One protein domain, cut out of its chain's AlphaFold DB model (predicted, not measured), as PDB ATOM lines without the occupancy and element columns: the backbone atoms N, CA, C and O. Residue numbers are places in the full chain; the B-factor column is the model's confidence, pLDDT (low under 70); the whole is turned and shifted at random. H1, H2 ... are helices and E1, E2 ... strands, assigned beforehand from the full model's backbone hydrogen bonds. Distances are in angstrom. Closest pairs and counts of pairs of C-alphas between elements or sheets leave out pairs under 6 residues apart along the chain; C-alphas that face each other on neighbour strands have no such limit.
ATOM      1  N   THR A 150      -1.708   1.997 -32.972       83.94
ATOM      2  CA  THR A 150      -0.253   2.086 -32.807       83.94
ATOM      3  C   THR A 150       0.211   1.076 -31.772       83.94
ATOM      4  O   THR A 150      -0.198   1.139 -30.616       83.94
ATOM      5  N   LEU A 151       1.078   0.159 -32.188       80.38
ATOM      6  CA  LEU A 151       1.686  -0.852 -31.332       80.38
ATOM      7  C   LEU A 151       3.174  -0.556 -31.173       80.38
ATOM      8  O   LEU A 151       3.855  -0.198 -32.135       80.38
ATOM      9  N   HIS A 152       3.694  -0.748 -29.965       76.69
ATOM     10  CA  HIS A 152       5.123  -0.653 -29.700       76.69
ATOM     11  C   HIS A 152       5.698  -2.055 -29.485       76.69
ATOM     12  O   HIS A 152       5.316  -2.761 -28.552       76.69
ATOM     13  N   ALA A 153       6.658  -2.460 -30.322       71.12
ATOM     14  CA  ALA A 153       7.163  -3.838 -30.345       71.12
ATOM     15  C   ALA A 153       7.748  -4.319 -28.998       71.12
ATOM     16  O   ALA A 153       7.776  -5.516 -28.731       71.12
ATOM     17  N   ARG A 154       8.188  -3.398 -28.124       67.12
ATOM     18  CA  ARG A 154       8.757  -3.731 -26.801       67.12
ATOM     19  C   ARG A 154       7.768  -3.713 -25.630       67.12
ATOM     20  O   ARG A 154       8.137  -4.179 -24.559       67.12
ATOM     21  N   THR A 155       6.560  -3.162 -25.779       66.31
ATOM     22  CA  THR A 155       5.602  -3.052 -24.654       66.31
ATOM     23  C   THR A 155       4.678  -4.267 -24.529       66.31
ATOM     24  O   THR A 155       3.774  -4.254 -23.702       66.31
ATOM     25  N   GLY A 156       4.896  -5.322 -25.325       57.53
ATOM     26  CA  GLY A 156       4.149  -6.580 -25.225       57.53
ATOM     27  C   GLY A 156       2.729  -6.540 -25.798       57.53
ATOM     28  O   GLY A 156       2.043  -7.545 -25.741       57.53
ATOM     29  N   GLN A 157       2.298  -5.427 -26.401       61.03
ATOM     30  CA  GLN A 157       0.992  -5.296 -27.076       61.03
ATOM     31  C   GLN A 157       0.975  -5.916 -28.491       61.03
ATOM     32  O   GLN A 157       0.082  -5.642 -29.287       61.03
ATOM     33  N   ASN A 158       1.998  -6.702 -28.830       61.50
ATOM     34  CA  ASN A 158       2.173  -7.344 -30.125       61.50
ATOM     35  C   ASN A 158       2.033  -8.860 -29.937       61.50
ATOM     36  O   ASN A 158       3.033  -9.565 -29.824       61.50
ATOM     37  N   ASP A 159       0.790  -9.343 -29.859       57.56
ATOM     38  CA  ASP A 159       0.479 -10.769 -29.656       57.56
ATOM     39  C   ASP A 159       0.848 -11.643 -30.874       57.56
ATOM     40  O   ASP A 159       0.879 -12.869 -30.783       57.56
ATOM     41  N   ASN A 160       1.189 -11.023 -32.011       56.16
ATOM     42  CA  ASN A 160       1.587 -11.713 -33.229       56.16
ATOM     43  C   ASN A 160       3.119 -11.717 -33.365       56.16
ATOM     44  O   ASN A 160       3.766 -10.672 -33.390       56.16
ATOM     45  N   GLU A 161       3.716 -12.901 -33.533       53.53
ATOM     46  CA  GLU A 161       5.169 -13.148 -33.626       53.53
ATOM     47  C   GLU A 161       5.923 -12.401 -34.751       53.53
ATOM     48  O   GLU A 161       7.133 -12.571 -34.905       53.53
ATOM     49  N   ILE A 162       5.238 -11.574 -35.541       54.81
ATOM     50  CA  ILE A 162       5.694 -11.033 -36.825       54.81
ATOM     51  C   ILE A 162       6.917 -10.109 -36.666       54.81
ATOM     52  O   ILE A 162       7.734 -10.023 -37.579       54.81
ATOM     53  N   PHE A 163       7.122  -9.466 -35.506       58.59
ATOM     54  CA  PHE A 163       8.220  -8.505 -35.329       58.59
ATOM     55  C   PHE A 163       8.920  -8.608 -33.966       58.59
ATOM     56  O   PHE A 163       8.911  -7.666 -33.173       58.59
ATOM     57  N   LYS A 164       9.613  -9.724 -33.704       59.47
ATOM     58  CA  LYS A 164      10.660  -9.796 -32.661       59.47
ATOM     59  C   LYS A 164      11.933  -9.071 -33.136       59.47
ATOM     60  O   LYS A 164      12.999  -9.668 -33.254       59.47
ATOM     61  N   LEU A 165      11.818  -7.790 -33.484       65.19
ATOM     62  CA  LEU A 165      12.957  -6.987 -33.924       65.19
ATOM     63  C   LEU A 165      13.727  -6.459 -32.699       65.19
ATOM     64  O   LEU A 165      13.106  -5.993 -31.744       65.19
ATOM     65  N   PRO A 166      15.074  -6.465 -32.708       67.50
ATOM     66  CA  PRO A 166      15.878  -5.970 -31.582       67.50
ATOM     67  C   PRO A 166      15.811  -4.437 -31.410       67.50
ATOM     68  O   PRO A 166      16.404  -3.875 -30.484       67.50
ATOM     69  N   LEU A 167      15.075  -3.740 -32.277       72.12
ATOM     70  CA  LEU A 167      14.977  -2.284 -32.353       72.12
ATOM     71  C   LEU A 167      13.635  -1.784 -31.785       72.12
ATOM     72  O   LEU A 167      12.655  -2.529 -31.780       72.12
ATOM     73  N   PRO A 168      13.561  -0.541 -31.279       75.88
ATOM     74  CA  PRO A 168      12.279   0.083 -30.968       75.88
ATOM     75  C   PRO A 168      11.517   0.324 -32.278       75.88
ATOM     76  O   PRO A 168      11.926   1.141 -33.097       75.88
ATOM     77  N   VAL A 169      10.429  -0.417 -32.486       78.06
ATOM     78  CA  VAL A 169       9.587  -0.311 -33.683       78.06
ATOM     79  C   VAL A 169       8.192   0.135 -33.271       78.06
ATOM     80  O   VAL A 169       7.593  -0.444 -32.358       78.06
ATOM     81  N   LEU A 170       7.695   1.158 -33.963       83.75
ATOM     82  CA  LEU A 170       6.304   1.589 -33.929       83.75
ATOM     83  C   LEU A 170       5.594   1.005 -35.147       83.75
ATOM     84  O   LEU A 170       6.030   1.204 -36.279       83.75
ATOM     85  N   ILE A 171       4.517   0.269 -34.901       83.12
ATOM     86  CA  ILE A 171       3.686  -0.326 -35.945       83.12
ATOM     87  C   ILE A 171       2.371   0.432 -35.948       83.12
ATOM     88  O   ILE A 171       1.637   0.395 -34.963       83.12
ATOM     89  N   HIS A 172       2.076   1.104 -37.053       85.50
ATOM     90  CA  HIS A 172       0.783   1.734 -37.279       85.50
ATOM     91  C   HIS A 172      -0.051   0.800 -38.154       85.50
ATOM     92  O   HIS A 172       0.210   0.666 -39.347       85.50
ATOM     93  N   SER A 173      -1.014   0.113 -37.543       83.50
ATOM     94  CA  SER A 173      -1.953  -0.752 -38.251       83.50
ATOM     95  C   SER A 173      -3.113   0.086 -38.770       83.50
ATOM     96  O   SER A 173      -3.840   0.704 -37.986       83.50
ATOM     97  N   VAL A 174      -3.262   0.097 -40.090       84.56
ATOM     98  CA  VAL A 174      -4.298   0.812 -40.843       84.56
ATOM     99  C   VAL A 174      -4.801  -0.089 -41.969       84.56
ATOM    100  O   VAL A 174      -4.103  -1.019 -42.373       84.56
ATOM    101  N   GLU A 175      -6.010   0.157 -42.466       85.25
ATOM    102  CA  GLU A 175      -6.556  -0.573 -43.615       85.25
ATOM    103  C   GLU A 175      -5.885  -0.068 -44.904       85.25
ATOM    104  O   GLU A 175      -6.243   0.978 -45.436       85.25
ATOM    105  N   THR A 176      -4.857  -0.783 -45.362       86.31
ATOM    106  CA  THR A 176      -4.033  -0.428 -46.530       86.31
ATOM    107  C   THR A 176      -3.616  -1.680 -47.297       86.31
ATOM    108  O   THR A 176      -3.440  -2.749 -46.709       86.31
ATOM    109  N   HIS A 177      -3.412  -1.554 -48.611       86.31
ATOM    110  CA  HIS A 177      -2.821  -2.623 -49.425       86.31
ATOM    111  C   HIS A 177      -1.287  -2.642 -49.362       86.31
ATOM    112  O   HIS A 177      -0.658  -3.541 -49.924       86.31
ATOM    113  N   PHE A 178      -0.673  -1.658 -48.699       88.12
ATOM    114  CA  PHE A 178       0.764  -1.423 -48.739       88.12
ATOM    115  C   PHE A 178       1.392  -1.440 -47.352       88.12
ATOM    116  O   PHE A 178       0.868  -0.897 -46.387       88.12
ATOM    117  N   VAL A 179       2.598  -1.999 -47.264       85.75
ATOM    118  CA  VAL A 179       3.431  -1.888 -46.064       85.75
ATOM    119  C   VAL A 179       4.460  -0.789 -46.286       85.75
ATOM    120  O   VAL A 179       5.273  -0.868 -47.207       85.75
ATOM    121  N   LYS A 180       4.456   0.227 -45.419       84.88
ATOM    122  CA  LYS A 180       5.471   1.284 -45.412       84.88
ATOM    123  C   LYS A 180       6.440   1.071 -44.255       84.88
ATOM    124  O   LYS A 180       6.061   1.184 -43.094       84.88
ATOM    125  N   LEU A 181       7.706   0.817 -44.583       85.19
ATOM    126  CA  LEU A 181       8.795   0.772 -43.611       85.19
ATOM    127  C   LEU A 181       9.551   2.103 -43.627       85.19
ATOM    128  O   LEU A 181      10.030   2.534 -44.675       85.19
ATOM    129  N   ILE A 182       9.678   2.738 -42.463       86.44
ATOM    130  CA  ILE A 182      10.504   3.935 -42.277       86.44
ATOM    131  C   ILE A 182      11.582   3.588 -41.260       86.44
ATOM    132  O   ILE A 182      11.280   3.267 -40.112       86.44
ATOM    133  N   LEU A 183      12.841   3.646 -41.692       84.75
ATOM    134  CA  LEU A 183      13.994   3.453 -40.824       84.75
ATOM    135  C   LEU A 183      14.632   4.810 -40.539       84.75
ATOM    136  O   LEU A 183      15.018   5.525 -41.459       84.75
ATOM    137  N   VAL A 184      14.763   5.137 -39.257       86.62
ATOM    138  CA  VAL A 184      15.494   6.315 -38.790       86.62
ATOM    139  C   VAL A 184      16.715   5.825 -38.025       86.62
ATOM    140  O   VAL A 184      16.583   5.070 -37.061       86.62
ATOM    141  N   TRP A 185      17.906   6.233 -38.458       82.75
ATOM    142  CA  TRP A 185      19.169   5.937 -37.779       82.75
ATOM    143  C   TRP A 185      19.847   7.223 -37.303       82.75
ATOM    144  O   TRP A 185      19.683   8.288 -37.900       82.75
ATOM    145  N   ASP A 186      20.637   7.125 -36.235       86.50
ATOM    146  CA  ASP A 186      21.511   8.211 -35.790       86.50
ATOM    147  C   ASP A 186      22.854   8.134 -36.535       86.50
ATOM    148  O   ASP A 186      23.525   7.102 -36.541       86.50
ATOM    149  N   THR A 187      23.257   9.242 -37.155       89.38
ATOM    150  CA  THR A 187      24.528   9.368 -37.887       89.38
ATOM    151  C   THR A 187      25.638  10.011 -37.053       89.38
ATOM    152  O   THR A 187      26.724  10.277 -37.568       89.38
ATOM    153  N   LYS A 188      25.422  10.238 -35.748       91.75
ATOM    154  CA  LYS A 188      26.386  10.873 -34.835       91.75
ATOM    155  C   LYS A 188      27.772  10.229 -34.864       91.75
ATOM    156  O   LYS A 188      28.764  10.952 -34.799       91.75
ATOM    157  N   LEU A 189      27.839   8.900 -34.981       92.62
ATOM    158  CA  LEU A 189      29.093   8.136 -34.997       92.62
ATOM    159  C   LEU A 189      29.843   8.201 -36.334       92.62
ATOM    160  O   LEU A 189      30.974   7.732 -36.411       92.62
ATOM    161  N   ILE A 190      29.245   8.781 -37.378       91.88
ATOM    162  CA  ILE A 190      29.908   8.978 -38.667       91.88
ATOM    163  C   ILE A 190      30.840  10.201 -38.552       91.88
ATOM    164  O   ILE A 190      30.341  11.303 -38.269       91.88
ATOM    165  N   PRO A 191      32.164  10.040 -38.772       93.94
ATOM    166  CA  PRO A 191      33.130  11.140 -38.799       93.94
ATOM    167  C   PRO A 191      32.726  12.243 -39.779       93.94
ATOM    168  O   PRO A 191      32.109  11.965 -40.811       93.94
ATOM    169  N   LEU A 192      33.080  13.494 -39.477       90.12
ATOM    170  CA  LEU A 192      32.673  14.659 -40.270       90.12
ATOM    171  C   LEU A 192      33.102  14.533 -41.739       90.12
ATOM    172  O   LEU A 192      32.333  14.858 -42.641       90.12
ATOM    173  N   GLU A 193      34.294  13.988 -41.971       92.81
ATOM    174  CA  GLU A 193      34.893  13.777 -43.287       92.81
ATOM    175  C   GLU A 193      34.079  12.786 -44.133       92.81
ATOM    176  O   GLU A 193      34.040  12.898 -45.358       92.81
ATOM    177  N   LEU A 194      33.391  11.839 -43.484       93.88
ATOM    178  CA  LEU A 194      32.542  10.842 -44.137       93.88
ATOM    179  C   LEU A 194      31.097  11.319 -44.335       93.88
ATOM    180  O   LEU A 194      30.412  10.823 -45.228       93.88
ATOM    181  N   ARG A 195      30.627  12.315 -43.570       90.31
ATOM    182  CA  ARG A 195      29.255  12.843 -43.707       90.31
ATOM    183  C   ARG A 195      28.998  13.486 -45.067       90.31
ATOM    184  O   ARG A 195      27.883  13.387 -45.568       90.31
ATOM    185  N   LEU A 196      30.022  14.077 -45.693       89.06
ATOM    186  CA  LEU A 196      29.929  14.624 -47.055       89.06
ATOM    187  C   LEU A 196      29.572  13.550 -48.099       89.06
ATOM    188  O   LEU A 196      28.952  13.858 -49.113       89.06
ATOM    189  N   TRP A 197      29.917  12.288 -47.836       92.31
ATOM    190  CA  TRP A 197      29.660  11.162 -48.736       92.31
ATOM    191  C   TRP A 197      28.318  10.479 -48.488       92.31
ATOM    192  O   TRP A 197      27.915   9.622 -49.271       92.31
ATOM    193  N   LEU A 198      27.609  10.847 -47.419       90.00
ATOM    194  CA  LEU A 198      26.405  10.152 -46.980       90.00
ATOM    195  C   LEU A 198      25.278  10.217 -48.026       90.00
ATOM    196  O   LEU A 198      24.618   9.214 -48.279       90.00
ATOM    197  N   MET A 199      25.110  11.371 -48.683       86.12
ATOM    198  CA  MET A 199      24.135  11.523 -49.770       86.12
ATOM    199  C   MET A 199      24.449  10.601 -50.951       86.12
ATOM    200  O   MET A 199      23.559   9.924 -51.456       86.12
ATOM    201  N   LEU A 200      25.719  10.542 -51.366       90.56
ATOM    202  CA  LEU A 200      26.142   9.667 -52.457       90.56
ATOM    203  C   LEU A 200      25.950   8.194 -52.081       90.56
ATOM    204  O   LEU A 200      25.445   7.413 -52.880       90.56
ATOM    205  N   TYR A 201      26.325   7.823 -50.858       88.94
ATOM    206  CA  TYR A 201      26.159   6.466 -50.350       88.94
ATOM    207  C   TYR A 201      24.694   6.013 -50.396       88.94
ATOM    208  O   TYR A 201      24.412   4.916 -50.874       88.94
ATOM    209  N   PHE A 202      23.760   6.858 -49.952       85.50
ATOM    210  CA  PHE A 202      22.337   6.522 -49.958       85.50
ATOM    211  C   PHE A 202      21.715   6.423 -51.345       85.50
ATOM    212  O   PHE A 202      20.821   5.604 -51.538       85.50
ATOM    213  N   GLU A 203      22.190   7.204 -52.308       84.62
ATOM    214  CA  GLU A 203      21.760   7.044 -53.696       84.62
ATOM    215  C   GLU A 203      22.297   5.726 -54.278       84.62
ATOM    216  O   GLU A 203      21.570   4.949 -54.902       84.62
ATOM    217  N   LEU A 204      23.576   5.430 -54.025       88.00
ATOM    218  CA  LEU A 204      24.255   4.277 -54.606       88.00
ATOM    219  C   LEU A 204      23.809   2.945 -54.014       88.00
ATOM    220  O   LEU A 204      23.760   1.964 -54.754       88.00
ATOM    221  N   ILE A 205      23.490   2.863 -52.721       84.56
ATOM    222  CA  ILE A 205      23.171   1.580 -52.071       84.56
ATOM    223  C   ILE A 205      21.961   0.878 -52.715       84.56
ATOM    224  O   ILE A 205      21.926  -0.350 -52.766       84.56
ATOM    225  N   PHE A 206      21.016   1.637 -53.279       77.62
ATOM    226  CA  PHE A 206      19.828   1.111 -53.968       77.62
ATOM    227  C   PHE A 206      19.964   1.041 -55.494       77.62
ATOM    228  O   PHE A 206      19.089   0.536 -56.190       77.62
ATOM    229  N   GLN A 207      21.066   1.539 -56.046       83.00
ATOM    230  CA  GLN A 207      21.380   1.402 -57.472       83.00
ATOM    231  C   GLN A 207      22.462   0.349 -57.718       83.00
ATOM    232  O   GLN A 207      22.619  -0.147 -58.834       83.00
ATOM    233  N   SER A 208      23.202  -0.007 -56.669       84.06
ATOM    234  CA  SER A 208      24.293  -0.963 -56.734       84.06
ATOM    235  C   SER A 208      23.772  -2.404 -56.712       84.06
ATOM    236  O   SER A 208      22.780  -2.709 -56.042       84.06
ATOM    237  N   PRO A 209      24.445  -3.324 -57.422       84.75
ATOM    238  CA  PRO A 209      24.201  -4.745 -57.251       84.75
ATOM    239  C   PRO A 209      24.587  -5.179 -55.831       84.75
ATOM    240  O   PRO A 209      25.627  -4.789 -55.303       84.75
ATOM    241  N   ALA A 210      23.761  -6.028 -55.238       83.00
ATOM    242  CA  ALA A 210      24.003  -6.724 -53.987       83.00
ATOM    243  C   ALA A 210      24.188  -8.222 -54.258       83.00
ATOM    244  O   ALA A 210      23.641  -8.763 -55.218       83.00
ATOM    245  N   ILE A 211      24.953  -8.903 -53.410       84.56
ATOM    246  CA  ILE A 211      25.046 -10.364 -53.428       84.56
ATOM    247  C   ILE A 211      24.094 -10.886 -52.354       84.56
ATOM    248  O   ILE A 211      24.247 -10.554 -51.181       84.56
ATOM    249  N   ILE A 212      23.107 -11.673 -52.772       82.00
ATOM    250  CA  ILE A 212      22.124 -12.324 -51.902       82.00
ATOM    251  C   ILE A 212      22.183 -13.813 -52.234       82.00
ATOM    252  O   ILE A 212      21.980 -14.176 -53.391       82.00
ATOM    253  N   ASP A 213      22.515 -14.657 -51.254       85.12
ATOM    254  CA  ASP A 213      22.642 -16.116 -51.419       85.12
ATOM    255  C   ASP A 213      23.506 -16.521 -52.634       85.12
ATOM    256  O   ASP A 213      23.079 -17.277 -53.508       85.12
ATOM    257  N   ASP A 214      24.708 -15.938 -52.729       86.31
ATOM    258  CA  ASP A 214      25.673 -16.115 -53.832       86.31
ATOM    259  C   ASP A 214      25.166 -15.694 -55.226       86.31
ATOM    260  O   ASP A 214      25.778 -16.002 -56.253       86.31
ATOM    261  N   ARG A 215      24.063 -14.938 -55.293       80.06
ATOM    262  CA  ARG A 215      23.509 -14.392 -56.537       80.06
ATOM    263  C   ARG A 215      23.561 -12.877 -56.554       80.06
ATOM    264  O   ARG A 215      23.153 -12.204 -55.610       80.06
ATOM    265  N   VAL A 216      24.003 -12.332 -57.685       80.62
ATOM    266  CA  VAL A 216      23.962 -10.891 -57.933       80.62
ATOM    267  C   VAL A 216      22.513 -10.469 -58.177       80.62
ATOM    268  O   VAL A 216      21.890 -10.895 -59.148       80.62
ATOM    269  N   SER A 217      21.995  -9.619 -57.299       70.75
ATOM    270  CA  SER A 217      20.653  -9.038 -57.350       70.75
ATOM    271  C   SER A 217      20.757  -7.519 -57.285       70.75
ATOM    272  O   SER A 217      21.499  -6.986 -56.471       70.75
ATOM    273  N   VAL A 218      20.025  -6.785 -58.123       66.06
ATOM    274  CA  VAL A 218      19.981  -5.315 -58.030       66.06
ATOM    275  C   VAL A 218      18.891  -4.922 -57.037       66.06
ATOM    276  O   VAL A 218      17.746  -5.357 -57.167       66.06
ATOM    277  N   CYS A 219      19.249  -4.131 -56.027       57.09
ATOM    278  CA  CYS A 219      18.359  -3.793 -54.921       57.09
ATOM    279  C   CYS A 219      17.399  -2.655 -55.306       57.09
ATOM    280  O   CYS A 219      17.674  -1.496 -55.033       57.09
TER     281      CYS A 219
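AT A GLANCE: This is residues 150 to 219 of the 227 residues of an uncharacterized protein of Brugia pahangi (UniProt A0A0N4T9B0). With little regular structure, two separate parts stand at the ends of a long link, residues 174 to 191: the hairpin E1 and E2 with its long loop, and a row of H1, H2 and the hairpin E3 and E4. The printed part has 70 residues, 27 in named elements, ordered E1 E2 H1 H2 E3 E4, with mixed class and two antiparallel two-stranded sheets. It is only just extended, close to loose, with radius of gyration of the C-alphas 16.8 A and spans of 42 by 33 by 24 A.

HOW THE PARTS SIT: E1, residues 150 to 152, and E2, residues 170 to 173, are antiparallel at 147 degrees, with N 151 and O 171 2.8 A apart. H1, residues 192 to 195, and H2, residues 198 to 205, meet only through their link. In H2 every O i to N i+4 pair is within hydrogen-bond range; H1 is too short for one. E3, residues 209 to 212, and E4, residues 215 to 218, are antiparallel at 138 degrees, with N 210 and O 217 2.7 A apart. E1 and E3 are apart.

IN THESE COORDINATES: E1 spans 6.8 A from C-alpha 150 at (-0.253, 2.086, -32.807), E2 9.6 A, H1 5.2 A, H2 10.5 A, E3 9.5 A, and E4 9.9 A to C-alpha 218 at (19.981, -5.315, -58.030).

THE WHOLE: The C-alphas farthest apart, of Asp 159 and Glu 193, are 44.4 A apart. The printed part has no cut; the links E1 to E2 and E2 to H1 are long. Residues 154 to 166 and 218 to 219 have pLDDT under 70.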